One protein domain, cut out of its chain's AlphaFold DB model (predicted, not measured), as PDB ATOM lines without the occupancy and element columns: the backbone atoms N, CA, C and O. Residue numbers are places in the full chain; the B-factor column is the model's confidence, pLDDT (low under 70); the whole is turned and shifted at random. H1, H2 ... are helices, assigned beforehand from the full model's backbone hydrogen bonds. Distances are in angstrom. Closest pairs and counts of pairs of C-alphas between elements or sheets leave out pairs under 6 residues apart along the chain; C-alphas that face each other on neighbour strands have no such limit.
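What this domain is: This is residues 106 to 159 of the 159 residues of the protein "DUF2451 domain-containing protein" of Ciona intestinalis (UniProt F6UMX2). Three helices lie lengthwise side by side in a small bundle, their centres making a triangle; H2 runs opposite to H1 and to H3, the longest. The printed part has 54 residues, with named helices H1, H2 and H3 in that order and no named strand, and is all helix. It is compact, with a radius of gyration of the C-alphas of 10.7 A, and elongated, spanning 33 by 18 by 15 A.

How they stand to each other: H1, residues 106 to 115, and H2, residues 121 to 129, are close but not clearly touching; their closest C-alphas, Met 113 and Leu 124, are 7.6 A apart. They run opposite ways at a shallow tilt of 13 degrees. H3, residues 139 to 156, forms a helical hairpin with H2: they touch, closest at the C-alphas of His 121 and Thr 156, 6.0 A, at a shallow tilt of 16 degrees. With residues 148 to 155 alone, H3 only just touches H1, with 3 pairs of C-alphas within 8 A, the closest His 110 and Met 148, 7.0 A; they run the same way. Every O i to N i+4 pair is within hydrogen-bond range in H1 and H2, and 13 of 14 in H3.

Where its parts are: H1 begins at C-alpha 106 (-54.645, -18.128, -38.600) and is 14.5 A long; H2 is 12.1 A. H3, 26.5 A, ends at C-alpha 156 (-35.958, -18.132, -33.455).

The domain as a whole: The farthest C-alphas, Ser 138 and Lys 159, are 33.0 A apart. The printed part has no cut, and neither link is long. Residues 132 to 141 and 159 have pLDDT under 70.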
ATOM      1  N   GLU A 106     -55.733 -17.138 -38.679       85.44
ATOM      2  CA  GLU A 106     -54.645 -18.128 -38.600       85.44
ATOM      3  C   GLU A 106     -53.650 -17.997 -39.766       85.44
ATOM      4  O   GLU A 106     -52.438 -17.936 -39.550       85.44
ATOM      5  N   THR A 107     -54.169 -17.918 -40.994       88.56
ATOM      6  CA  THR A 107     -53.363 -17.811 -42.215       88.56
ATOM      7  C   THR A 107     -52.538 -16.530 -42.222       88.56
ATOM      8  O   THR A 107     -51.331 -16.574 -42.471       88.56
ATOM      9  N   ASP A 108     -53.168 -15.399 -41.898       92.00
ATOM     10  CA  ASP A 108     -52.495 -14.100 -41.906       92.00
ATOM     11  C   ASP A 108     -51.462 -14.006 -40.782       92.00
ATOM     12  O   ASP A 108     -50.372 -13.481 -40.989       92.00
ATOM     13  N   LEU A 109     -51.758 -14.567 -39.604       91.69
ATOM     14  CA  LEU A 109     -50.827 -14.607 -38.480       91.69
ATOM     15  C   LEU A 109     -49.591 -15.447 -38.816       91.69
ATOM     16  O   LEU A 109     -48.473 -15.044 -38.508       91.69
ATOM     17  N   HIS A 110     -49.765 -16.586 -39.492       90.56
ATOM     18  CA  HIS A 110     -48.643 -17.399 -39.958       90.56
ATOM     19  C   HIS A 110     -47.744 -16.626 -40.936       90.56
ATOM     20  O   HIS A 110     -46.518 -16.665 -40.818       90.56
ATOM     21  N   GLN A 111     -48.326 -15.924 -41.911       93.38
ATOM     22  CA  GLN A 111     -47.556 -15.091 -42.843       93.38
ATOM     23  C   GLN A 111     -46.868 -13.929 -42.121       93.38
ATOM     24  O   GLN A 111     -45.684 -13.677 -42.340       93.38
ATOM     25  N   TRP A 112     -47.579 -13.268 -41.207       95.44
ATOM     26  CA  TRP A 112     -47.054 -12.177 -40.399       95.44
ATOM     27  C   TRP A 112     -45.825 -12.611 -39.593       95.44
ATOM     28  O   TRP A 112     -44.800 -11.939 -39.665       95.44
ATOM     29  N   MET A 113     -45.876 -13.769 -38.922       93.06
ATOM     30  CA  MET A 113     -44.741 -14.300 -38.155       93.06
ATOM     31  C   MET A 113     -43.510 -14.578 -39.024       93.06
ATOM     32  O   MET A 113     -42.393 -14.334 -38.583       93.06
ATOM     33  N   ASN A 114     -43.696 -15.053 -40.259       92.06
ATOM     34  CA  ASN A 114     -42.581 -15.271 -41.187       92.06
ATOM     35  C   ASN A 114     -41.925 -13.959 -41.641       92.06
ATOM     36  O   ASN A 114     -40.726 -13.940 -41.907       92.06
ATOM     37  N   ASN A 115     -42.703 -12.879 -41.725       94.25
ATOM     38  CA  ASN A 115     -42.225 -11.585 -42.206       94.25
ATOM     39  C   ASN A 115     -41.638 -10.698 -41.097       94.25
ATOM     40  O   ASN A 115     -40.950  -9.733 -41.418       94.25
ATOM     41  N   HIS A 116     -41.897 -11.003 -39.822       93.81
ATOM     42  CA  HIS A 116     -41.469 -10.175 -38.690       93.81
ATOM     43  C   HIS A 116     -40.415 -10.884 -37.832       93.81
ATOM     44  O   HIS A 116     -40.712 -11.558 -36.840       93.81
ATOM     45  N   THR A 117     -39.147 -10.713 -38.210       92.94
ATOM     46  CA  THR A 117     -37.984 -11.305 -37.533       92.94
ATOM     47  C   THR A 117     -37.474 -10.474 -36.358       92.94
ATOM     48  O   THR A 117     -36.447 -10.797 -35.775       92.94
ATOM     49  N   GLU A 118     -38.121  -9.383 -35.990       94.69
ATOM     50  CA  GLU A 118     -37.694  -8.503 -34.903       94.69
ATOM     51  C   GLU A 118     -38.262  -8.916 -33.534       94.69
ATOM     52  O   GLU A 118     -37.714  -8.533 -32.502       94.69
ATOM     53  N   TYR A 119     -39.300  -9.759 -33.502       96.38
ATOM     54  CA  TYR A 119     -39.869 -10.290 -32.259       96.38
ATOM     55  C   TYR A 119     -39.127 -11.537 -31.774       96.38
ATOM     56  O   TYR A 119     -38.653 -12.359 -32.564       96.38
ATOM     57  N   ASN A 120     -39.012 -11.687 -30.455       94.88
ATOM     58  CA  ASN A 120     -38.372 -12.850 -29.840       94.88
ATOM     59  C   ASN A 120     -39.360 -14.017 -29.627       94.88
ATOM     60  O   ASN A 120     -40.574 -13.869 -29.775       94.88
ATOM     61  N   HIS A 121     -38.827 -15.187 -29.253       94.50
ATOM     62  CA  HIS A 121     -39.608 -16.418 -29.053       94.50
ATOM     63  C   HIS A 121     -40.769 -16.221 -28.072       94.50
ATOM     64  O   HIS A 121     -41.910 -16.589 -28.358       94.50
ATOM     65  N   LYS A 122     -40.492 -15.566 -26.940       94.69
ATOM     66  CA  LYS A 122     -41.473 -15.283 -25.889       94.69
ATOM     67  C   LYS A 122     -42.612 -14.402 -26.407       94.69
ATOM     68  O   LYS A 122     -43.774 -14.722 -26.170       94.69
ATOM     69  N   GLN A 123     -42.289 -13.331 -27.127       96.06
ATOM     70  CA  GLN A 123     -43.259 -12.397 -27.701       96.06
ATOM     71  C   GLN A 123     -44.174 -13.100 -28.710       96.06
ATOM     72  O   GLN A 123     -45.396 -13.019 -28.600       96.06
ATOM     73  N   LEU A 124     -43.605 -13.877 -29.636       94.94
ATOM     74  CA  LEU A 124     -44.386 -14.637 -30.618       94.94
ATOM     75  C   LEU A 124     -45.271 -15.706 -29.959       94.94
ATOM     76  O   LEU A 124     -46.439 -15.865 -30.319       94.94
ATOM     77  N   THR A 125     -44.748 -16.403 -28.948       92.75
ATOM     78  CA  THR A 125     -45.490 -17.424 -28.194       92.75
ATOM     79  C   THR A 125     -46.652 -16.817 -27.405       92.75
ATOM     80  O   THR A 125     -47.748 -17.390 -27.363       92.75
ATOM     81  N   ALA A 126     -46.437 -15.652 -26.785       92.56
ATOM     82  CA  ALA A 126     -47.467 -14.919 -26.055       92.56
ATOM     83  C   ALA A 126     -48.582 -14.439 -26.991       92.56
ATOM     84  O   ALA A 126     -49.762 -14.655 -26.704       92.56
ATOM     85  N   LEU A 127     -48.209 -13.858 -28.136       92.56
ATOM     86  CA  LEU A 127     -49.135 -13.457 -29.191       92.56
ATOM     87  C   LEU A 127     -49.972 -14.645 -29.676       92.56
ATOM     88  O   LEU A 127     -51.200 -14.574 -29.650       92.56
ATOM     89  N   LEU A 128     -49.330 -15.764 -30.036       90.69
ATOM     90  CA  LEU A 128     -50.019 -16.965 -30.509       90.69
ATOM     91  C   LEU A 128     -51.020 -17.481 -29.478       90.69
ATOM     92  O   LEU A 128     -52.176 -17.739 -29.816       90.69
ATOM     93  N   SER A 129     -50.586 -17.603 -28.222       87.06
ATOM     94  CA  SER A 129     -51.402 -18.102 -27.107       87.06
ATOM     95  C   SER A 129     -52.612 -17.224 -26.816       87.06
ATOM     96  O   SER A 129     -53.594 -17.706 -26.252       87.06
ATOM     97  N   CYS A 130     -52.525 -15.948 -27.184       84.25
ATOM     98  CA  CYS A 130     -53.567 -14.965 -26.989       84.25
ATOM     99  C   CYS A 130     -54.226 -14.497 -28.301       84.25
ATOM    100  O   CYS A 130     -54.870 -13.452 -28.324       84.25
ATOM    101  N   SER A 131     -54.083 -15.234 -29.400       82.19
ATOM    102  CA  SER A 131     -54.682 -14.883 -30.692       82.19
ATOM    103  C   SER A 131     -56.017 -15.601 -30.905       82.19
ATOM    104  O   SER A 131     -56.202 -16.739 -30.469       82.19
ATOM    105  N   ALA A 132     -56.950 -14.950 -31.614       68.12
ATOM    106  CA  ALA A 132     -58.247 -15.533 -31.995       68.12
ATOM    107  C   ALA A 132     -58.103 -16.917 -32.661       68.12
ATOM    108  O   ALA A 132     -58.935 -17.795 -32.442       68.12
ATOM    109  N   ALA A 133     -56.998 -17.120 -33.386       60.62
ATOM    110  CA  ALA A 133     -56.635 -18.359 -34.062       60.62
ATOM    111  C   ALA A 133     -56.459 -19.578 -33.128       60.62
ATOM    112  O   ALA A 133     -56.553 -20.707 -33.599       60.62
ATOM    113  N   THR A 134     -56.212 -19.400 -31.820       62.34
ATOM    114  CA  THR A 134     -55.912 -20.530 -30.910       62.34
ATOM    115  C   THR A 134     -56.812 -20.651 -29.678       62.34
ATOM    116  O   THR A 134     -56.714 -21.649 -28.961       62.34
ATOM    117  N   TYR A 135     -57.711 -19.692 -29.420       56.06
ATOM    118  CA  TYR A 135     -58.552 -19.693 -28.209       56.06
ATOM    119  C   TYR A 135     -59.635 -20.772 -28.160       56.06
ATOM    120  O   TYR A 135     -60.190 -21.030 -27.093       56.06
ATOM    121  N   THR A 136     -59.983 -21.387 -29.285       55.91
ATOM    122  CA  THR A 136     -61.101 -22.330 -29.350       55.91
ATOM    123  C   THR A 136     -60.601 -23.769 -29.184       55.91
ATOM    124  O   THR A 136     -59.751 -24.245 -29.934       55.91
ATOM    125  N   SER A 137     -61.138 -24.479 -28.186       53.44
ATOM    126  CA  SER A 137     -60.727 -25.823 -27.732       53.44
ATOM    127  C   SER A 137     -61.075 -26.977 -28.691       53.44
ATOM    128  O   SER A 137     -61.336 -28.097 -28.255       53.44
ATOM    129  N   SER A 138     -61.113 -26.731 -29.998       60.84
ATOM    130  CA  SER A 138     -61.396 -27.754 -31.004       60.84
ATOM    131  C   SER A 138     -60.139 -28.575 -31.310       60.84
ATOM    132  O   SER A 138     -59.021 -28.058 -31.329       60.84
ATOM    133  N   SER A 139     -60.309 -29.868 -31.602       61.44
ATOM    134  CA  SER A 139     -59.203 -30.781 -31.949       61.44
ATOM    135  C   SER A 139     -58.366 -30.293 -33.143       61.44
ATOM    136  O   SER A 139     -57.152 -30.497 -33.159       61.44
ATOM    137  N   SER A 140     -58.995 -29.594 -34.096       63.47
ATOM    138  CA  SER A 140     -58.333 -28.932 -35.230       63.47
ATOM    139  C   SER A 140     -57.325 -27.867 -34.778       63.47
ATOM    140  O   SER A 140     -56.174 -27.874 -35.209       63.47
ATOM    141  N   ASN A 141     -57.697 -27.028 -33.811       68.50
ATOM    142  CA  ASN A 141     -56.871 -25.899 -33.371       68.50
ATOM    143  C   ASN A 141     -55.663 -26.331 -32.543       68.50
ATOM    144  O   ASN A 141     -54.648 -25.641 -32.508       68.50
ATOM    145  N   ARG A 142     -55.728 -27.506 -31.903       72.06
ATOM    146  CA  ARG A 142     -54.568 -28.080 -31.209       72.06
ATOM    147  C   ARG A 142     -53.447 -28.436 -32.192       72.06
ATOM    148  O   ARG A 142     -52.284 -28.203 -31.872       72.06
ATOM    149  N   LYS A 143     -53.795 -28.947 -33.380       77.94
ATOM    150  CA  LYS A 143     -52.829 -29.235 -34.453       77.94
ATOM    151  C   LYS A 143     -52.260 -27.947 -35.047       77.94
ATOM    152  O   LYS A 143     -51.044 -27.837 -35.182       77.94
ATOM    153  N   THR A 144     -53.111 -26.955 -35.314       77.62
ATOM    154  CA  THR A 144     -52.690 -25.609 -35.738       77.62
ATOM    155  C   THR A 144     -51.705 -24.995 -34.750       77.62
ATOM    156  O   THR A 144     -50.614 -24.585 -35.135       77.62
ATOM    157  N   LYS A 145     -52.036 -24.995 -33.453       81.19
ATOM    158  CA  LYS A 145     -51.165 -24.448 -32.412       81.19
ATOM    159  C   LYS A 145     -49.808 -25.148 -32.378       81.19
ATOM    160  O   LYS A 145     -48.794 -24.471 -32.268       81.19
ATOM    161  N   GLN A 146     -49.772 -26.478 -32.496       85.62
ATOM    162  CA  GLN A 146     -48.509 -27.226 -32.573       85.62
ATOM    163  C   GLN A 146     -47.673 -26.814 -33.789       85.62
ATOM    164  O   GLN A 146     -46.483 -26.558 -33.637       85.62
ATOM    165  N   ARG A 147     -48.296 -26.679 -34.967       87.69
ATOM    166  CA  ARG A 147     -47.621 -26.238 -36.196       87.69
ATOM    167  C   ARG A 147     -47.086 -24.805 -36.098       87.69
ATOM    168  O   ARG A 147     -45.996 -24.519 -36.581       87.69
ATOM    169  N   MET A 148     -47.842 -23.892 -35.494       87.62
ATOM    170  CA  MET A 148     -47.387 -22.511 -35.305       87.62
ATOM    171  C   MET A 148     -46.290 -22.420 -34.241       87.62
ATOM    172  O   MET A 148     -45.369 -21.629 -34.400       87.62
ATOM    173  N   MET A 149     -46.323 -23.258 -33.200       89.94
ATOM    174  CA  MET A 149     -45.216 -23.332 -32.243       89.94
ATOM    175  C   MET A 149     -43.927 -23.847 -32.886       89.94
ATOM    176  O   MET A 149     -42.892 -23.225 -32.685       89.94
ATOM    177  N   SER A 150     -43.985 -24.900 -33.711       90.94
ATOM    178  CA  SER A 150     -42.788 -25.368 -34.424       90.94
ATOM    179  C   SER A 150     -42.227 -24.300 -35.363       90.94
ATOM    180  O   SER A 150     -41.017 -24.148 -35.464       90.94
ATOM    181  N   LEU A 151     -43.100 -23.505 -36.000       90.06
ATOM    182  CA  LEU A 151     -42.667 -22.353 -36.791       90.06
ATOM    183  C   LEU A 151     -41.908 -21.329 -35.933       90.06
ATOM    184  O   LEU A 151     -40.874 -20.828 -36.361       90.06
ATOM    185  N   ILE A 152     -42.405 -21.004 -34.737       92.06
ATOM    186  CA  ILE A 152     -41.731 -20.060 -33.831       92.06
ATOM    187  C   ILE A 152     -40.349 -20.596 -33.427       92.06
ATOM    188  O   ILE A 152     -39.372 -19.843 -33.451       92.06
ATOM    189  N   ASP A 153     -40.246 -21.887 -33.105       92.25
ATOM    190  CA  ASP A 153     -38.970 -22.527 -32.774       92.25
ATOM    191  C   ASP A 153     -37.981 -22.416 -33.951       92.25
ATOM    192  O   ASP A 153     -36.858 -21.938 -33.780       92.25
ATOM    193  N   ASP A 154     -38.422 -22.732 -35.172       90.12
ATOM    194  CA  ASP A 154     -37.597 -22.628 -36.382       90.12
ATOM    195  C   ASP A 154     -37.151 -21.191 -36.682       90.12
ATOM    196  O   ASP A 154     -36.005 -20.964 -37.071       90.12
ATOM    197  N   LEU A 155     -38.039 -20.205 -36.523       88.56
ATOM    198  CA  LEU A 155     -37.735 -18.794 -36.787       88.56
ATOM    199  C   LEU A 155     -36.742 -18.217 -35.778       88.56
ATOM    200  O   LEU A 155     -35.928 -17.360 -36.126       88.56
ATOM    201  N   THR A 156     -36.810 -18.660 -34.526       85.88
ATOM    202  CA  THR A 156     -35.958 -18.132 -33.455       85.88
ATOM    203  C   THR A 156     -34.577 -18.769 -33.420       85.88
ATOM    204  O   THR A 156     -33.619 -18.063 -33.126       85.88
ATOM    205  N   ASN A 157     -34.445 -20.036 -33.820       85.19
ATOM    206  CA  ASN A 157     -33.153 -20.721 -33.942       85.19
ATOM    207  C   ASN A 157     -32.286 -20.222 -35.115       85.19
ATOM    208  O   ASN A 157     -31.116 -20.579 -35.210       85.19
ATOM    209  N   ARG A 158     -32.854 -19.433 -36.037       75.06
ATOM    210  CA  ARG A 158     -32.132 -18.849 -37.183       75.06
ATOM    211  C   ARG A 158     -31.411 -17.534 -36.866       75.06
ATOM    212  O   ARG A 158     -30.710 -17.036 -37.745       75.06
ATOM    213  N   LYS A 159     -31.627 -16.950 -35.685       60.50
ATOM    214  CA  LYS A 159     -30.990 -15.696 -35.246       60.50
ATOM    215  C   LYS A 159     -29.763 -15.980 -34.394       60.50
ATOM    216  O   LYS A 159     -28.808 -15.186 -34.509       60.50
TER     217      LYS A 159